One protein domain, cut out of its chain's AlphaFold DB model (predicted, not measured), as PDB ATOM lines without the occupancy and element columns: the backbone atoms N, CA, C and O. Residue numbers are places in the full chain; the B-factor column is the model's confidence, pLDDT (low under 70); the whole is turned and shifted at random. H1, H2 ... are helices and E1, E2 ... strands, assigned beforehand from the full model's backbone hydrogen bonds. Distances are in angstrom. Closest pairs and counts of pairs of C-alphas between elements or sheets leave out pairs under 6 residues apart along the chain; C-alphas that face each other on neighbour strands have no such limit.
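What this domain is: This is residues 8 to 127 of the 139 residues of the protein "Putative dipeptidase" of Alloactinosynnema sp. L-07 (UniProt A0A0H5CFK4). A strongly twisted antiparallel sheet of four strands, in the order E2 E3 E5 E4, has H2 packed slantwise over E3 and E5 on one face, H1 on that same face but beside the strands, next to E2 and to residues 99 to 102 of H2, and the short helix H3 over E4 on the other face. From the loop between E2 and E3, residues 58 to 63 stick out at one end of the longest axis. The printed part has 120 residues in the order E1 H1 E2 E3 H2 E4 E5 H3, a mixed class with 58 residues in named elements, under half. It is compact, radius of gyration of the C-alphas 13.7 A, spanning 45 by 31 by 24 A.

Where its parts are: E1, residues 25 to 27, begins at C-alpha 25 (-21.844, 38.919, 11.090). H1 is residues 28 to 40, 19.1 A; E2 46 to 51, 15.2 A; E3 73 to 79, 19.3 A; H2 90 to 102, 18.1 A; E4 106 to 108; E5 111 to 116; H3 120 to 126, ending at C-alpha 126 (-26.408, 29.520, -10.242).

How they stand to each other: E1 pairs with no named strand; residues 8 to 9 pair with its residues 25 to 26. N 48 and O 77 of the hairpin E2 and E3 are 2.9 A apart, N 74 and O 115 of E3 and E5 2.8 A, and N 106 and O 116 of the hairpin E4 and E5 2.9 A. The helices and the sheet make three layers, with helices on both faces of the sheet E2 E3 E5 E4: H1 and H2 are on one face and H3 is on the other. H1 touches residues 99 to 102 of H2, closest C-alphas Ala 37 and Ala 99, 5.2 A, at a steep tilt of 60 degrees, opposite ways. E3, H2 and E4 form a split strand-helix-strand unit, two strands of one sheet with a helix between them along the chain and E5 between them in the sheet, and its crossover is right-handed. Every O i to N i+4 pair is within hydrogen-bond range in H2 and H3, and 7 of 9 in H1.

The domain as a whole: The C-alphas farthest apart, Thr 43 and Ile 60, are 45.9 A apart. The printed part has no cut, and the link E2 to E3 is long, 21 residues. Residues 56 to 66 have pLDDT under 70.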
ATOM      1  N   ILE A   8     -24.816  35.182  12.638       96.31
ATOM      2  CA  ILE A   8     -23.822  34.674  13.582       96.31
ATOM      3  C   ILE A   8     -22.674  35.667  13.684       96.31
ATOM      4  O   ILE A   8     -22.162  36.120  12.664       96.31
ATOM      5  N   ASP A   9     -22.263  35.982  14.912       96.12
ATOM      6  CA  ASP A   9     -21.072  36.782  15.188       96.12
ATOM      7  C   ASP A   9     -19.802  35.960  14.949       96.12
ATOM      8  O   ASP A   9     -19.547  34.957  15.620       96.12
ATOM      9  N   LEU A  10     -18.998  36.399  13.986       96.81
ATOM     10  CA  LEU A  10     -17.799  35.706  13.530       96.81
ATOM     11  C   LEU A  10     -16.647  35.787  14.532       96.81
ATOM     12  O   LEU A  10     -15.737  34.967  14.478       96.81
ATOM     13  N   ARG A  11     -16.677  36.739  15.473       94.81
ATOM     14  CA  ARG A  11     -15.612  36.915  16.476       94.81
ATOM     15  C   ARG A  11     -15.510  35.731  17.439       94.81
ATOM     16  O   ARG A  11     -14.463  35.534  18.046       94.81
ATOM     17  N   GLY A  12     -16.582  34.949  17.568       93.94
ATOM     18  CA  GLY A  12     -16.603  33.704  18.338       93.94
ATOM     19  C   GLY A  12     -16.164  32.464  17.552       93.94
ATOM     20  O   GLY A  12     -16.178  31.371  18.110       93.94
ATOM     21  N   ILE A  13     -15.812  32.599  16.269       96.44
ATOM     22  CA  ILE A  13     -15.485  31.475  15.387       96.44
ATOM     23  C   ILE A  13     -13.968  31.391  15.206       96.44
ATOM     24  O   ILE A  13     -13.389  32.099  14.388       96.44
ATOM     25  N   GLU A  14     -13.319  30.485  15.940       93.81
ATOM     26  CA  GLU A  14     -11.852  30.345  15.960       93.81
ATOM     27  C   GLU A  14     -11.233  30.086  14.576       93.81
ATOM     28  O   GLU A  14     -10.113  30.519  14.293       93.81
ATOM     29  N   ALA A  15     -11.961  29.396  13.696       95.06
ATOM     30  CA  ALA A  15     -11.496  29.080  12.350       95.06
ATOM     31  C   ALA A  15     -11.323  30.328  11.465       95.06
ATOM     32  O   ALA A  15     -10.525  30.298  10.531       95.06
ATOM     33  N   LEU A  16     -12.044  31.414  11.753       96.69
ATOM     34  CA  LEU A  16     -12.095  32.607  10.915       96.69
ATOM     35  C   LEU A  16     -11.339  33.771  11.563       96.69
ATOM     36  O   LEU A  16     -11.106  33.821  12.774       96.69
ATOM     37  N   ARG A  17     -10.921  34.728  10.737       97.31
ATOM     38  CA  ARG A  17     -10.408  36.028  11.179       97.31
ATOM     39  C   ARG A  17     -11.343  37.124  10.700       97.31
ATOM     40  O   ARG A  17     -12.053  36.957   9.712       97.31
ATOM     41  N   VAL A  18     -11.337  38.245  11.408       96.31
ATOM     42  CA  VAL A  18     -12.190  39.397  11.116       96.31
ATOM     43  C   VAL A  18     -11.320  40.648  11.132       96.31
ATOM     44  O   VAL A  18     -10.604  40.872  12.105       96.31
ATOM     45  N   ALA A  19     -11.383  41.451  10.070       94.12
ATOM     46  CA  ALA A  19     -10.635  42.701   9.955       94.12
ATOM     47  C   ALA A  19     -11.193  43.785  10.882       94.12
ATOM     48  O   ALA A  19     -10.452  44.462  11.594       94.12
ATOM     49  N   HIS A  20     -12.522  43.917  10.893       89.50
ATOM     50  CA  HIS A  20     -13.234  44.946  11.636       89.50
ATOM     51  C   HIS A  20     -14.439  44.350  12.380       89.50
ATOM     52  O   HIS A  20     -15.192  43.566  11.807       89.50
ATOM     53  N   PRO A  21     -14.679  44.719  13.655       86.50
ATOM     54  CA  PRO A  21     -15.856  44.247  14.392       86.50
ATOM     55  C   PRO A  21     -17.181  44.641  13.722       86.50
ATOM     56  O   PRO A  21     -18.180  43.926  13.814       86.50
ATOM     57  N   THR A  22     -17.192  45.790  13.049       84.50
ATOM     58  CA  THR A  22     -18.290  46.241  12.194       84.50
ATOM     59  C   THR A  22     -18.322  45.382  10.933       84.50
ATOM     60  O   THR A  22     -17.335  45.326  10.213       84.50
ATOM     61  N   GLY A  23     -19.439  44.696  10.683       82.06
ATOM     62  CA  GLY A  23     -19.559  43.746   9.568       82.06
ATOM     63  C   GLY A  23     -19.201  42.300   9.927       82.06
ATOM     64  O   GLY A  23     -19.338  41.414   9.094       82.06
ATOM     65  N   ALA A  24     -18.829  42.010  11.178       93.56
ATOM     66  CA  ALA A  24     -18.439  40.674  11.641       93.56
ATOM     67  C   ALA A  24     -19.614  39.691  11.823       93.56
ATOM     68  O   ALA A  24     -19.615  38.892  12.759       93.56
ATOM     69  N   ARG A  25     -20.657  39.774  10.994       95.88
ATOM     70  CA  ARG A  25     -21.844  38.919  11.090       95.88
ATOM     71  C   ARG A  25     -22.229  38.369   9.730       95.88
ATOM     72  O   ARG A  25     -22.267  39.123   8.772       95.88
ATOM     73  N   LEU A  26     -22.572  37.090   9.655       96.25
ATOM     74  CA  LEU A  26     -23.060  36.445   8.429       96.25
ATOM     75  C   LEU A  26     -24.178  35.463   8.761       96.25
ATOM     76  O   LEU A  26     -24.306  35.032   9.908       96.25
ATOM     77  N   ARG A  27     -24.981  35.074   7.770       95.62
ATOM     78  CA  ARG A  27     -25.953  33.982   7.939       95.62
ATOM     79  C   ARG A  27     -25.240  32.695   8.342       95.62
ATOM     80  O   ARG A  27     -24.164  32.398   7.821       95.62
ATOM     81  N   ARG A  28     -25.854  31.904   9.230       96.00
ATOM     82  CA  ARG A  28     -25.302  30.618   9.696       96.00
ATOM     83  C   ARG A  28     -24.816  29.736   8.544       96.00
ATOM     84  O   ARG A  28     -23.668  29.309   8.572       96.00
ATOM     85  N   GLY A  29     -25.629  29.536   7.506       95.88
ATOM     86  CA  GLY A  29     -25.246  28.711   6.364       95.88
ATOM     87  C   GLY A  29     -24.059  29.257   5.560       95.88
ATOM     88  O   GLY A  29     -23.382  28.479   4.886       95.88
ATOM     89  N   VAL A  30     -23.780  30.563   5.623       97.38
ATOM     90  CA  VAL A  30     -22.557  31.157   5.055       97.38
ATOM     91  C   VAL A  30     -21.370  30.887   5.973       97.38
ATOM     92  O   VAL A  30     -20.332  30.447   5.489       97.38
ATOM     93  N   VAL A  31     -21.525  31.050   7.291       98.12
ATOM     94  CA  VAL A  31     -20.467  30.728   8.267       98.12
ATOM     95  C   VAL A  31     -20.014  29.277   8.144       98.12
ATOM     96  O   VAL A  31     -18.817  29.030   8.027       98.12
ATOM     97  N   ASP A  32     -20.951  28.330   8.087       97.88
ATOM     98  CA  ASP A  32     -20.636  26.902   7.974       97.88
ATOM     99  C   ASP A  32     -19.822  26.602   6.701       97.88
ATOM    100  O   ASP A  32     -18.882  25.805   6.719       97.88
ATOM    101  N   ARG A  33     -20.125  27.298   5.597       98.44
ATOM    102  CA  ARG A  33     -19.372  27.197   4.339       98.44
ATOM    103  C   ARG A  33     -17.988  27.810   4.433       98.44
ATOM    104  O   ARG A  33     -17.050  27.210   3.924       98.44
ATOM    105  N   LEU A  34     -17.837  28.961   5.085       98.44
ATOM    106  CA  LEU A  34     -16.519  29.567   5.292       98.44
ATOM    107  C   LEU A  34     -15.641  28.693   6.191       98.44
ATOM    108  O   LEU A  34     -14.457  28.524   5.910       98.44
ATOM    109  N   VAL A  35     -16.215  28.073   7.224       98.38
ATOM    110  CA  VAL A  35     -15.506  27.092   8.059       98.38
ATOM    111  C   VAL A  35     -15.089  25.882   7.224       98.38
ATOM    112  O   VAL A  35     -13.942  25.458   7.316       98.38
ATOM    113  N   ALA A  36     -15.965  25.365   6.359       98.56
ATOM    114  CA  ALA A  36     -15.607  24.286   5.441       98.56
ATOM    115  C   ALA A  36     -14.496  24.712   4.458       98.56
ATOM    116  O   ALA A  36     -13.509  23.995   4.310       98.56
ATOM    117  N   ALA A  37     -14.587  25.898   3.853       98.38
ATOM    118  CA  ALA A  37     -13.574  26.424   2.936       98.38
ATOM    119  C   ALA A  37     -12.218  26.617   3.627       98.38
ATOM    120  O   ALA A  37     -11.179  26.312   3.044       98.38
ATOM    121  N   GLN A  38     -12.212  27.038   4.894       98.12
ATOM    122  CA  GLN A  38     -10.999  27.147   5.700       98.12
ATOM    123  C   GLN A  38     -10.260  25.804   5.832       98.12
ATOM    124  O   GLN A  38      -9.031  25.803   5.914       98.12
ATOM    125  N   THR A  39     -10.969  24.669   5.819       97.62
ATOM    126  CA  THR A  39     -10.340  23.333   5.858       97.62
ATOM    127  C   THR A  39      -9.645  22.941   4.554       97.62
ATOM    128  O   THR A  39      -8.796  22.054   4.563       97.62
ATOM    129  N   LEU A  40      -9.973  23.613   3.448       97.81
ATOM    130  CA  LEU A  40      -9.348  23.404   2.139       97.81
ATOM    131  C   LEU A  40      -8.071  24.239   1.969       97.81
ATOM    132  O   LEU A  40      -7.300  24.010   1.038       97.81
ATOM    133  N   LEU A  41      -7.850  25.223   2.846       97.38
ATOM    134  CA  LEU A  41      -6.671  26.076   2.802       97.38
ATOM    135  C   LEU A  41      -5.444  25.374   3.383       97.38
ATOM    136  O   LEU A  41      -5.527  24.529   4.275       97.38
ATOM    137  N   ARG A  42      -4.269  25.805   2.921       96.44
ATOM    138  CA  ARG A  42      -3.001  25.454   3.560       96.44
ATOM    139  C   ARG A  42      -2.996  25.906   5.023       96.44
ATOM    140  O   ARG A  42      -3.588  26.923   5.383       96.44
ATOM    141  N   THR A  43      -2.264  25.185   5.867       94.38
ATOM    142  CA  THR A  43      -2.229  25.423   7.319       94.38
ATOM    143  C   THR A  43      -1.659  26.787   7.713       94.38
ATOM    144  O   THR A  43      -1.956  27.273   8.806       94.38
ATOM    145  N   ASP A  44      -0.868  27.407   6.838       96.12
ATOM    146  CA  ASP A  44      -0.289  28.745   6.987       96.12
ATOM    147  C   ASP A  44      -1.212  29.879   6.509       96.12
ATOM    148  O   ASP A  44      -0.824  31.042   6.574       96.12
ATOM    149  N   LEU A  45      -2.437  29.565   6.078       97.44
ATOM    150  CA  LEU A  45      -3.419  30.536   5.602       97.44
ATOM    151  C   LEU A  45      -4.696  30.507   6.441       97.44
ATOM    152  O   LEU A  45      -5.151  29.457   6.911       97.44
ATOM    153  N   ARG A  46      -5.309  31.674   6.612       98.06
ATOM    154  CA  ARG A  46      -6.643  31.841   7.187       98.06
ATOM    155  C   ARG A  46      -7.498  32.750   6.313       98.06
ATOM    156  O   ARG A  46      -6.986  33.678   5.690       98.06
ATOM    157  N   LEU A  47      -8.800  32.483   6.295       98.12
ATOM    158  CA  LEU A  47      -9.802  33.395   5.760       98.12
ATOM    159  C   LEU A  47      -9.955  34.582   6.711       98.12
ATOM    160  O   LEU A  47     -10.181  34.404   7.913       98.12
ATOM    161  N   MET A  48      -9.870  35.787   6.160       97.44
ATOM    162  CA  MET A  48     -10.127  37.033   6.867       97.44
ATOM    163  C   MET A  48     -11.331  37.725   6.253       97.44
ATOM    164  O   MET A  48     -11.297  38.163   5.106       97.44
ATOM    165  N   VAL A  49     -12.395  37.818   7.044       97.19
ATOM    166  CA  VAL A  49     -13.614  38.544   6.701       97.19
ATOM    167  C   VAL A  49     -13.350  40.025   6.896       97.19
ATOM    168  O   VAL A  49     -13.097  40.482   8.013       97.19
ATOM    169  N   VAL A  50     -13.367  40.752   5.787       95.19
ATOM    170  CA  VAL A  50     -13.191  42.203   5.745       95.19
ATOM    171  C   VAL A  50     -14.520  42.870   6.060       95.19
ATOM    172  O   VAL A  50     -14.586  43.719   6.945       95.19
ATOM    173  N   GLU A  51     -15.580  42.410   5.395       94.50
ATOM    174  CA  GLU A  51     -16.937  42.899   5.583       94.50
ATOM    175  C   GLU A  51     -17.966  41.778   5.374       94.50
ATOM    176  O   GLU A  51     -17.802  40.891   4.540       94.50
ATOM    177  N   GLY A  52     -19.025  41.798   6.178       94.56
ATOM    178  CA  GLY A  52     -20.161  40.882   6.115       94.56
ATOM    179  C   GLY A  52     -21.457  41.676   6.218       94.56
ATOM    180  O   GLY A  52     -21.667  42.614   5.467       94.56
ATOM    181  N   PHE A  53     -22.344  41.347   7.154       92.75
ATOM    182  CA  PHE A  53     -23.635  42.021   7.283       92.75
ATOM    183  C   PHE A  53     -23.502  43.512   7.624       92.75
ATOM    184  O   PHE A  53     -23.063  43.884   8.722       92.75
ATOM    185  N   ARG A  54     -24.022  44.341   6.717       87.81
ATOM    186  CA  ARG A  54     -24.252  45.774   6.891       87.81
ATOM    187  C   ARG A  54     -25.765  46.004   6.956       87.81
ATOM    188  O   ARG A  54     -26.452  45.648   6.005       87.81
ATOM    189  N   PRO A  55     -26.321  46.545   8.054       80.19
ATOM    190  CA  PRO A  55     -27.754  46.808   8.114       80.19
ATOM    191  C   PRO A  55     -28.155  47.777   6.993       80.19
ATOM    192  O   PRO A  55     -27.420  48.740   6.752       80.19
ATOM    193  N   PRO A  56     -29.286  47.534   6.305       69.50
ATOM    194  CA  PRO A  56     -29.718  48.410   5.229       69.50
ATOM    195  C   PRO A  56     -29.953  49.831   5.764       69.50
ATOM    196  O   PRO A  56     -30.332  49.995   6.932       69.50
ATOM    197  N   PRO A  57     -29.747  50.867   4.929       67.25
ATOM    198  CA  PRO A  57     -30.126  52.221   5.297       67.25
ATOM    199  C   PRO A  57     -31.629  52.281   5.614       67.25
ATOM    200  O   PRO A  57     -32.394  51.404   5.197       67.25
ATOM    201  N   PRO A  58     -32.089  53.313   6.343       66.19
ATOM    202  CA  PRO A  58     -33.508  53.489   6.618       66.19
ATOM    203  C   PRO A  58     -34.347  53.426   5.322       66.19
ATOM    204  O   PRO A  58     -33.861  53.809   4.253       66.19
ATOM    205  N   PRO A  59     -35.621  52.994   5.408       57.94
ATOM    206  CA  PRO A  59     -36.481  52.579   4.282       57.94
ATOM    207  C   PRO A  59     -36.766  53.641   3.202       57.94
ATOM    208  O   PRO A  59     -37.498  53.394   2.251       57.94
ATOM    209  N   ILE A  60     -36.189  54.832   3.306       57.41
ATOM    210  CA  ILE A  60     -36.261  55.876   2.282       57.41
ATOM    211  C   ILE A  60     -35.303  55.565   1.107       57.41
ATOM    212  O   ILE A  60     -35.425  56.158   0.040       57.41
ATOM    213  N   LEU A  61     -34.379  54.605   1.278       54.50
ATOM    214  CA  LEU A  61     -33.371  54.192   0.291       54.50
ATOM    215  C   LEU A  61     -33.379  52.661   0.058       54.50
ATOM    216  O   LEU A  61     -32.322  52.047   0.026       54.50
ATOM    217  N   CYS A  62     -34.560  52.038  -0.085       52.91
ATOM    218  CA  CYS A  62     -34.821  50.577  -0.167       52.91
ATOM    219  C   CYS A  62     -34.062  49.744  -1.230       52.91
ATOM    220  O   CYS A  62     -34.388  48.573  -1.432       52.91
ATOM    221  N   VAL A  63     -33.075  50.298  -1.926       55.69
ATOM    222  CA  VAL A  63     -32.138  49.511  -2.725       55.69
ATOM    223  C   VAL A  63     -30.932  49.263  -1.835       55.69
ATOM    224  O   VAL A  63     -30.198  50.203  -1.576       55.69
ATOM    225  N   ASP A  64     -30.750  48.031  -1.355       53.62
ATOM    226  CA  ASP A  64     -29.467  47.585  -0.799       53.62
ATOM    227  C   ASP A  64     -28.480  47.486  -1.974       53.62
ATOM    228  O   ASP A  64     -28.557  46.513  -2.736       53.62
ATOM    229  N   PRO A  65     -27.647  48.515  -2.217       55.22
ATOM    230  CA  PRO A  65     -26.775  48.544  -3.382       55.22
ATOM    231  C   PRO A  65     -25.534  47.674  -3.161       55.22
ATOM    232  O   PRO A  65     -24.897  47.275  -4.130       55.22
ATOM    233  N   ASP A  66     -25.239  47.346  -1.901       60.25
ATOM    234  CA  ASP A  66     -23.976  46.770  -1.457       60.25
ATOM    235  C   ASP A  66     -24.084  45.246  -1.267       60.25
ATOM    236  O   ASP A  66     -23.121  44.606  -0.874       60.25
ATOM    237  N   ALA A  67     -25.266  44.650  -1.484       73.81
ATOM    238  CA  ALA A  67     -25.567  43.217  -1.329       73.81
ATOM    239  C   ALA A  67     -25.342  42.612   0.082       73.81
ATOM    240  O   ALA A  67     -25.673  41.446   0.326       73.81
ATOM    241  N   HIS A  68     -24.863  43.396   1.048       86.81
ATOM    242  CA  HIS A  68     -24.524  42.950   2.402       86.81
ATOM    243  C   HIS A  68     -25.702  42.950   3.389       86.81
ATOM    244  O   HIS A  68     -25.621  42.304   4.439       86.81
ATOM    245  N   GLY A  69     -26.827  43.600   3.074       86.25
ATOM    246  CA  GLY A  69     -28.008  43.697   3.943       86.25
ATOM    247  C   GLY A  69     -28.754  42.383   4.151       86.25
ATOM    248  O   GLY A  69     -29.546  42.253   5.082       86.25
ATOM    249  N   SER A  70     -28.476  41.365   3.341       88.50
ATOM    250  CA  SER A  70     -28.957  39.999   3.572       88.50
ATOM    251  C   SER A  70     -28.104  39.220   4.584       88.50
ATOM    252  O   SER A  70     -28.565  38.215   5.128       88.50
ATOM    253  N   GLY A  71     -26.857  39.650   4.824       91.81
ATOM    254  CA  GLY A  71     -25.828  38.882   5.537       91.81
ATOM    255  C   GLY A  71     -25.348  37.631   4.792       91.81
ATOM    256  O   GLY A  71     -24.735  36.755   5.405       91.81
ATOM    257  N   ALA A  72     -25.688  37.520   3.507       93.38
ATOM    258  CA  ALA A  72     -25.339  36.407   2.632       93.38
ATOM    259  C   ALA A  72     -24.081  36.670   1.786       93.38
ATOM    260  O   ALA A  72     -23.411  35.722   1.374       93.38
ATOM    261  N   ALA A  73     -23.784  37.951   1.549       94.62
ATOM    262  CA  ALA A  73     -22.584  38.419   0.879       94.62
ATOM    263  C   ALA A  73     -21.463  38.716   1.885       94.62
ATOM    264  O   ALA A  73     -21.718  39.146   3.020       94.62
ATOM    265  N   VAL A  74     -20.225  38.476   1.465       95.94
ATOM    266  CA  VAL A  74     -19.023  38.622   2.282       95.94
ATOM    267  C   VAL A  74     -17.839  39.079   1.433       95.94
ATOM    268  O   VAL A  74     -17.569  38.511   0.375       95.94
ATOM    269  N   ASP A  75     -17.097  40.049   1.954       95.38
ATOM    270  CA  ASP A  75     -15.808  40.472   1.425       95.38
ATOM    271  C   ASP A  75     -14.688  39.763   2.181       95.38
ATOM    272  O   ASP A  75     -14.603  39.817   3.416       95.38
ATOM    273  N   LEU A  76     -13.811  39.091   1.439       94.94
ATOM    274  CA  LEU A  76     -12.772  38.225   1.984       94.94
ATOM    275  C   LEU A  76     -11.384  38.588   1.467       94.94
ATOM    276  O   LEU A  76     -11.172  38.972   0.320       94.94
ATOM    277  N   THR A  77     -10.407  38.371   2.333       95.62
ATOM    278  CA  THR A  77      -8.989  38.313   1.986       95.62
ATOM    279  C   THR A  77      -8.349  37.115   2.692       95.62
ATOM    280  O   THR A  77      -9.008  36.382   3.440       95.62
ATOM    281  N   LEU A  78      -7.060  36.894   2.451       97.56
ATOM    282  CA  LEU A  78      -6.265  35.895   3.159       97.56
ATOM    283  C   LEU A  78      -5.364  36.570   4.187       97.56
ATOM    284  O   LEU A  78      -4.863  37.673   3.971       97.56
ATOM    285  N   CYS A  79      -5.120  35.884   5.293       97.62
ATOM    286  CA  CYS A  79      -4.177  36.311   6.315       97.62
ATOM    287  C   CYS A  79      -3.361  35.130   6.850       97.62
ATOM    288  O   CYS A  79      -3.668  33.961   6.600       97.62
ATOM    289  N   THR A  80      -2.303  35.430   7.596       97.50
ATOM    290  CA  THR A  80      -1.557  34.432   8.368       97.50
ATOM    291  C   THR A  80      -2.409  33.884   9.528       97.50
ATOM    292  O   THR A  80      -3.407  34.497   9.917       97.50
ATOM    293  N   PRO A  81      -2.005  32.786  10.201       96.31
ATOM    294  CA  PRO A  81      -2.717  32.287  11.381       96.31
ATOM    295  C   PRO A  81      -2.804  33.307  12.527       96.31
ATOM    296  O   PRO A  81      -3.779  33.295  13.287       96.31
ATOM    297  N   SER A  82      -1.816  34.206  12.618       95.06
ATOM    298  CA  SER A  82      -1.773  35.325  13.566       95.06
ATOM    299  C   SER A  82      -2.640  36.523  13.161       95.06
ATOM    300  O   SER A  82      -2.724  37.480  13.922       95.06
ATOM    301  N   GLY A  83      -3.309  36.473  12.004       94.94
ATOM    302  CA  GLY A  83      -4.221  37.520  11.542       94.94
ATOM    303  C   GLY A  83      -3.551  38.662  10.778       94.94
ATOM    304  O   GLY A  83      -4.164  39.713  10.624       94.94
ATOM    305  N   VAL A  84      -2.318  38.486  10.293       95.94
ATOM    306  CA  VAL A  84      -1.658  39.486   9.439       95.94
ATOM    307  C   VAL A  84      -2.166  39.317   8.011       95.94
ATOM    308  O   VAL A  84      -1.944  38.267   7.408       95.94
ATOM    309  N   GLU A  85      -2.871  40.321   7.489       95.31
ATOM    310  CA  GLU A  85      -3.381  40.318   6.113       95.31
ATOM    311  C   GLU A  85      -2.242  40.125   5.103       95.31
ATOM    312  O   GLU A  85      -1.176  40.739   5.209       95.31
ATOM    313  N   LEU A  86      -2.465  39.246   4.128       94.25
ATOM    314  CA  LEU A  86      -1.534  39.021   3.033       94.25
ATOM    315  C   LEU A  86      -1.740  40.059   1.933       94.25
ATOM    316  O   LEU A  86      -2.834  40.584   1.731       94.25
ATOM    317  N   VAL A  87      -0.678  40.314   1.168       90.06
ATOM    318  CA  VAL A  87      -0.759  41.202   0.008       90.06
ATOM    319  C   VAL A  87      -1.802  40.665  -0.971       90.06
ATOM    320  O   VAL A  87      -1.802  39.495  -1.363       90.06
ATOM    321  N   ARG A  88      -2.714  41.549  -1.360       88.62
ATOM    322  CA  ARG A  88      -3.766  41.257  -2.327       88.62
ATOM    323  C   ARG A  88      -3.167  41.112  -3.722       88.62
ATOM    324  O   ARG A  88      -2.319  41.904  -4.124       88.62
ATOM    325  N   GLY A  89      -3.616  40.109  -4.466       88.38
ATOM    326  CA  GLY A  89      -3.092  39.827  -5.796       88.38
ATOM    327  C   GLY A  89      -3.622  38.521  -6.369       88.38
ATOM    328  O   GLY A  89      -4.504  37.884  -5.791       88.38
ATOM    329  N   GLN A  90      -3.058  38.122  -7.508       85.75
ATOM    330  CA  GLN A  90      -3.560  36.993  -8.290       85.75
ATOM    331  C   GLN A  90      -3.497  35.657  -7.544       85.75
ATOM    332  O   GLN A  90      -4.416  34.853  -7.667       85.75
ATOM    333  N   GLU A  91      -2.455  35.419  -6.743       87.31
ATOM    334  CA  GLU A  91      -2.375  34.193  -5.939       87.31
ATOM    335  C   GLU A  91      -3.487  34.132  -4.887       87.31
ATOM    336  O   GLU A  91      -4.189  33.127  -4.799       87.31
ATOM    337  N   SER A  92      -3.709  35.225  -4.151       89.12
ATOM    338  CA  SER A  92      -4.783  35.317  -3.156       89.12
ATOM    339  C   SER A  92      -6.160  35.131  -3.795       89.12
ATOM    340  O   SER A  92      -6.979  34.373  -3.276       89.12
ATOM    341  N   SER A  93      -6.389  35.759  -4.952       92.12
ATOM    342  CA  SER A  93      -7.622  35.601  -5.729       92.12
ATOM    343  C   SER A  93      -7.828  34.154  -6.194       92.12
ATOM    344  O   SER A  93      -8.910  33.604  -6.019       92.12
ATOM    345  N   SER A  94      -6.783  33.485  -6.691       94.75
ATOM    346  CA  SER A  94      -6.849  32.080  -7.121       94.75
ATOM    347  C   SER A  94      -7.172  31.125  -5.964       94.75
ATOM    348  O   SER A  94      -8.039  30.258  -6.088       94.75
ATOM    349  N   VAL A  95      -6.525  31.313  -4.808       95.88
ATOM    350  CA  VAL A  95      -6.756  30.491  -3.609       95.88
ATOM    351  C   VAL A  95      -8.181  30.664  -3.081       95.88
ATOM    352  O   VAL A  95      -8.852  29.666  -2.806       95.88
ATOM    353  N   LEU A  96      -8.667  31.905  -2.971       95.75
ATOM    354  CA  LEU A  96     -10.059  32.175  -2.594       95.75
ATOM    355  C   LEU A  96     -11.024  31.601  -3.633       95.75
ATOM    356  O   LEU A  96     -11.976  30.915  -3.269       95.75
ATOM    357  N   GLY A  97     -10.713  31.806  -4.914       96.12
ATOM    358  CA  GLY A  97     -11.429  31.279  -6.066       96.12
ATOM    359  C   GLY A  97     -11.715  29.789  -5.941       96.12
ATOM    360  O   GLY A  97     -12.868  29.359  -5.999       96.12
ATOM    361  N   ALA A  98     -10.662  29.005  -5.708       97.00
ATOM    362  CA  ALA A  98     -10.755  27.562  -5.552       97.00
ATOM    363  C   ALA A  98     -11.527  27.157  -4.285       97.00
ATOM    364  O   ALA A  98     -12.453  26.348  -4.361       97.00
ATOM    365  N   ALA A  99     -11.174  27.717  -3.124       97.88
ATOM    366  CA  ALA A  99     -11.733  27.289  -1.843       97.88
ATOM    367  C   ALA A  99     -13.221  27.648  -1.685       97.88
ATOM    368  O   ALA A  99     -14.000  26.838  -1.183       97.88
ATOM    369  N   LEU A 100     -13.627  28.845  -2.117       98.25
ATOM    370  CA  LEU A 100     -14.987  29.356  -1.925       98.25
ATOM    371  C   LEU A 100     -15.966  28.787  -2.956       98.25
ATOM    372  O   LEU A 100     -17.084  28.411  -2.595       98.25
ATOM    373  N   SER A 101     -15.526  28.608  -4.205       97.69
ATOM    374  CA  SER A 101     -16.334  27.921  -5.222       97.69
ATOM    375  C   SER A 101     -16.595  26.461  -4.842       97.69
ATOM    376  O   SER A 101     -17.703  25.962  -5.030       97.69
ATOM    377  N   ALA A 102     -15.612  25.778  -4.238       98.06
ATOM    378  CA  ALA A 102     -15.749  24.384  -3.803       98.06
ATOM    379  C   ALA A 102     -16.843  24.174  -2.738       98.06
ATOM    380  O   ALA A 102     -17.404  23.085  -2.637       98.06
ATOM    381  N   VAL A 103     -17.177  25.212  -1.966       98.31
ATOM    382  CA  VAL A 103     -18.257  25.184  -0.960       98.31
ATOM    383  C   VAL A 103     -19.539  25.887  -1.437       98.31
ATOM    384  O   VAL A 103     -20.480  26.091  -0.663       98.31
ATOM    385  N   GLY A 104     -19.597  26.224  -2.728       97.50
ATOM    386  CA  GLY A 104     -20.789  26.709  -3.415       97.50
ATOM    387  C   GLY A 104     -21.045  28.213  -3.317       97.50
ATOM    388  O   GLY A 104     -22.158  28.626  -3.654       97.50
ATOM    389  N   LEU A 105     -20.077  29.019  -2.859       98.00
ATOM    390  CA  LEU A 105     -20.158  30.475  -3.009       98.00
ATOM    391  C   LEU A 105     -19.889  30.847  -4.475       98.00
ATOM    392  O   LEU A 105     -19.126  30.174  -5.166       98.00
ATOM    393  N   VAL A 106     -20.502  31.936  -4.932       96.69
ATOM    394  CA  VAL A 106     -20.228  32.535  -6.245       96.69
ATOM    395  C   VAL A 106     -19.470  33.841  -6.067       96.69
ATOM    396  O   VAL A 106     -19.703  34.561  -5.093       96.69
ATOM    397  N   ASN A 107     -18.571  34.144  -6.998       95.06
ATOM    398  CA  ASN A 107     -17.836  35.403  -7.004       95.06
ATOM    399  C   ASN A 107     -18.615  36.503  -7.742       95.06
ATOM    400  O   ASN A 107     -19.558  36.235  -8.497       95.06
ATOM    401  N   TYR A 108     -18.215  37.747  -7.507       87.81
ATOM    402  CA  TYR A 108     -18.590  38.889  -8.322       87.81
ATOM    403  C   TYR A 108     -17.411  39.273  -9.221       87.81
ATOM    404  O   TYR A 108     -16.382  39.720  -8.727       87.81
ATOM    405  N   ASP A 109     -17.548  39.110 -10.540       78.62
ATOM    406  CA  ASP A 109     -16.421  39.205 -11.486       78.62
ATOM    407  C   ASP A 109     -15.640  40.532 -11.419       78.62
ATOM    408  O   ASP A 109     -14.436  40.564 -11.678       78.62
ATOM    409  N   ALA A 110     -16.307  41.639 -11.075       83.50
ATOM    410  CA  ALA A 110     -15.667  42.950 -10.952       83.50
ATOM    411  C   ALA A 110     -14.911  43.141  -9.621       83.50
ATOM    412  O   ALA A 110     -14.029  43.995  -9.534       83.50
ATOM    413  N   GLU A 111     -15.233  42.348  -8.597       90.25
ATOM    414  CA  GLU A 111     -14.706  42.459  -7.235       90.25
ATOM    415  C   GLU A 111     -14.306  41.063  -6.737       90.25
ATOM    416  O   GLU A 111     -15.070  40.353  -6.088       90.25
ATOM    417  N   TRP A 112     -13.073  40.642  -7.032       91.06
ATOM    418  CA  TRP A 112     -12.588  39.280  -6.735       91.06
ATOM    419  C   TRP A 112     -12.662  38.888  -5.243       91.06
ATOM    420  O   TRP A 112     -12.650  37.704  -4.903       91.06
ATOM    421  N   TRP A 113     -12.721  39.871  -4.339       94.06
ATOM    422  CA  TRP A 113     -12.873  39.659  -2.897       94.06
ATOM    423  C   TRP A 113     -14.328  39.476  -2.458       94.06
ATOM    424  O   TRP A 113     -14.535  39.026  -1.332       94.06
ATOM    425  N   HIS A 114     -15.309  39.802  -3.301       95.19
ATOM    426  CA  HIS A 114     -16.730  39.771  -2.969       95.19
ATOM    427  C   HIS A 114     -17.355  38.428  -3.349       95.19
ATOM    428  O   HIS A 114     -17.290  37.975  -4.498       95.19
ATOM    429  N   TRP A 115     -17.970  37.769  -2.372       96.81
ATOM    430  CA  TRP A 115     -18.538  36.436  -2.530       96.81
ATOM    431  C   TRP A 115     -19.936  36.352  -1.949       96.81
ATOM    432  O   TRP A 115     -20.248  36.971  -0.937       96.81
ATOM    433  N   SER A 116     -20.770  35.523  -2.564       95.62
ATOM    434  CA  SER A 116     -22.180  35.415  -2.216       95.62
ATOM    435  C   SER A 116     -22.641  33.964  -2.127       95.62
ATOM    436  O   SER A 116     -22.228  33.101  -2.909       95.62
ATOM    437  N   TYR A 117     -23.540  33.692  -1.178       95.88
ATOM    438  CA  TYR A 117     -24.285  32.441  -1.121       95.88
ATOM    439  C   TYR A 117     -25.735  32.655  -0.703       95.88
ATOM    440  O   TYR A 117     -26.011  33.123   0.392       95.88
ATOM    441  N   GLY A 118     -26.678  32.203  -1.525       93.19
ATOM    442  CA  GLY A 118     -28.099  32.158  -1.191       93.19
ATOM    443  C   GLY A 118     -28.865  33.477  -1.330       93.19
ATOM    444  O   GLY A 118     -30.080  33.448  -1.172       93.19
ATOM    445  N   ASP A 119     -28.237  34.609  -1.648       91.44
ATOM    446  CA  ASP A 119     -28.962  35.840  -1.999       91.44
ATOM    447  C   ASP A 119     -29.380  35.880  -3.488       91.44
ATOM    448  O   ASP A 119     -29.343  34.875  -4.205       91.44
ATOM    449  N   ARG A 120     -29.822  37.059  -3.948       90.69
ATOM    450  CA  ARG A 120     -30.223  37.325  -5.338       90.69
ATOM    451  C   ARG A 120     -29.099  37.124  -6.355       90.69
ATOM    452  O   ARG A 120     -29.382  36.627  -7.440       90.69
ATOM    453  N   HIS A 121     -27.867  37.516  -6.029       90.50
ATOM    454  CA  HIS A 121     -26.717  37.377  -6.921       90.50
ATOM    455  C   HIS A 121     -26.368  35.903  -7.069       90.50
ATOM    456  O   HIS A 121     -26.298  35.398  -8.186       90.50
ATOM    457  N   TRP A 122     -26.297  35.175  -5.951       94.19
ATOM    458  CA  TRP A 122     -26.098  33.727  -5.977       94.19
ATOM    459  C   TRP A 122     -27.185  32.992  -6.765       94.19
ATOM    460  O   TRP A 122     -26.872  32.121  -7.579       94.19
ATOM    461  N   ALA A 123     -28.460  33.338  -6.566       92.44
ATOM    462  CA  ALA A 123     -29.552  32.690  -7.288       92.44
ATOM    463  C   ALA A 123     -29.479  32.954  -8.798       92.44
ATOM    464  O   ALA A 123     -29.656  32.028  -9.587       92.44
ATOM    465  N   PHE A 124     -29.159  34.189  -9.194       91.69
ATOM    466  CA  PHE A 124     -28.950  34.552 -10.593       91.69
ATOM    467  C   PHE A 124     -27.769  33.788 -11.209       91.69
ATOM    468  O   PHE A 124     -27.934  33.149 -12.245       91.69
ATOM    469  N   ALA A 125     -26.610  33.791 -10.546       92.19
ATOM    470  CA  ALA A 125     -25.388  33.164 -11.049       92.19
ATOM    471  C   ALA A 125     -25.495  31.632 -11.161       92.19
ATOM    472  O   ALA A 125     -24.912  31.032 -12.059       92.19
ATOM    473  N   THR A 126     -26.247  30.987 -10.263       95.00
ATOM    474  CA  THR A 126     -26.408  29.520 -10.242       95.00
ATOM    475  C   THR A 126     -27.639  29.014 -10.999       95.00
ATOM    476  O   THR A 126     -27.796  27.805 -11.162       95.00
ATOM    477  N   GLY A 127     -28.535  29.905 -11.438       94.50
ATOM    478  CA  GLY A 127     -29.830  29.527 -12.008       94.50
ATOM    479  C   GLY A 127     -30.812  28.939 -10.984       94.50
ATOM    480  O   GLY A 127     -31.758  28.244 -11.363       94.50
TER     481      GLY A 127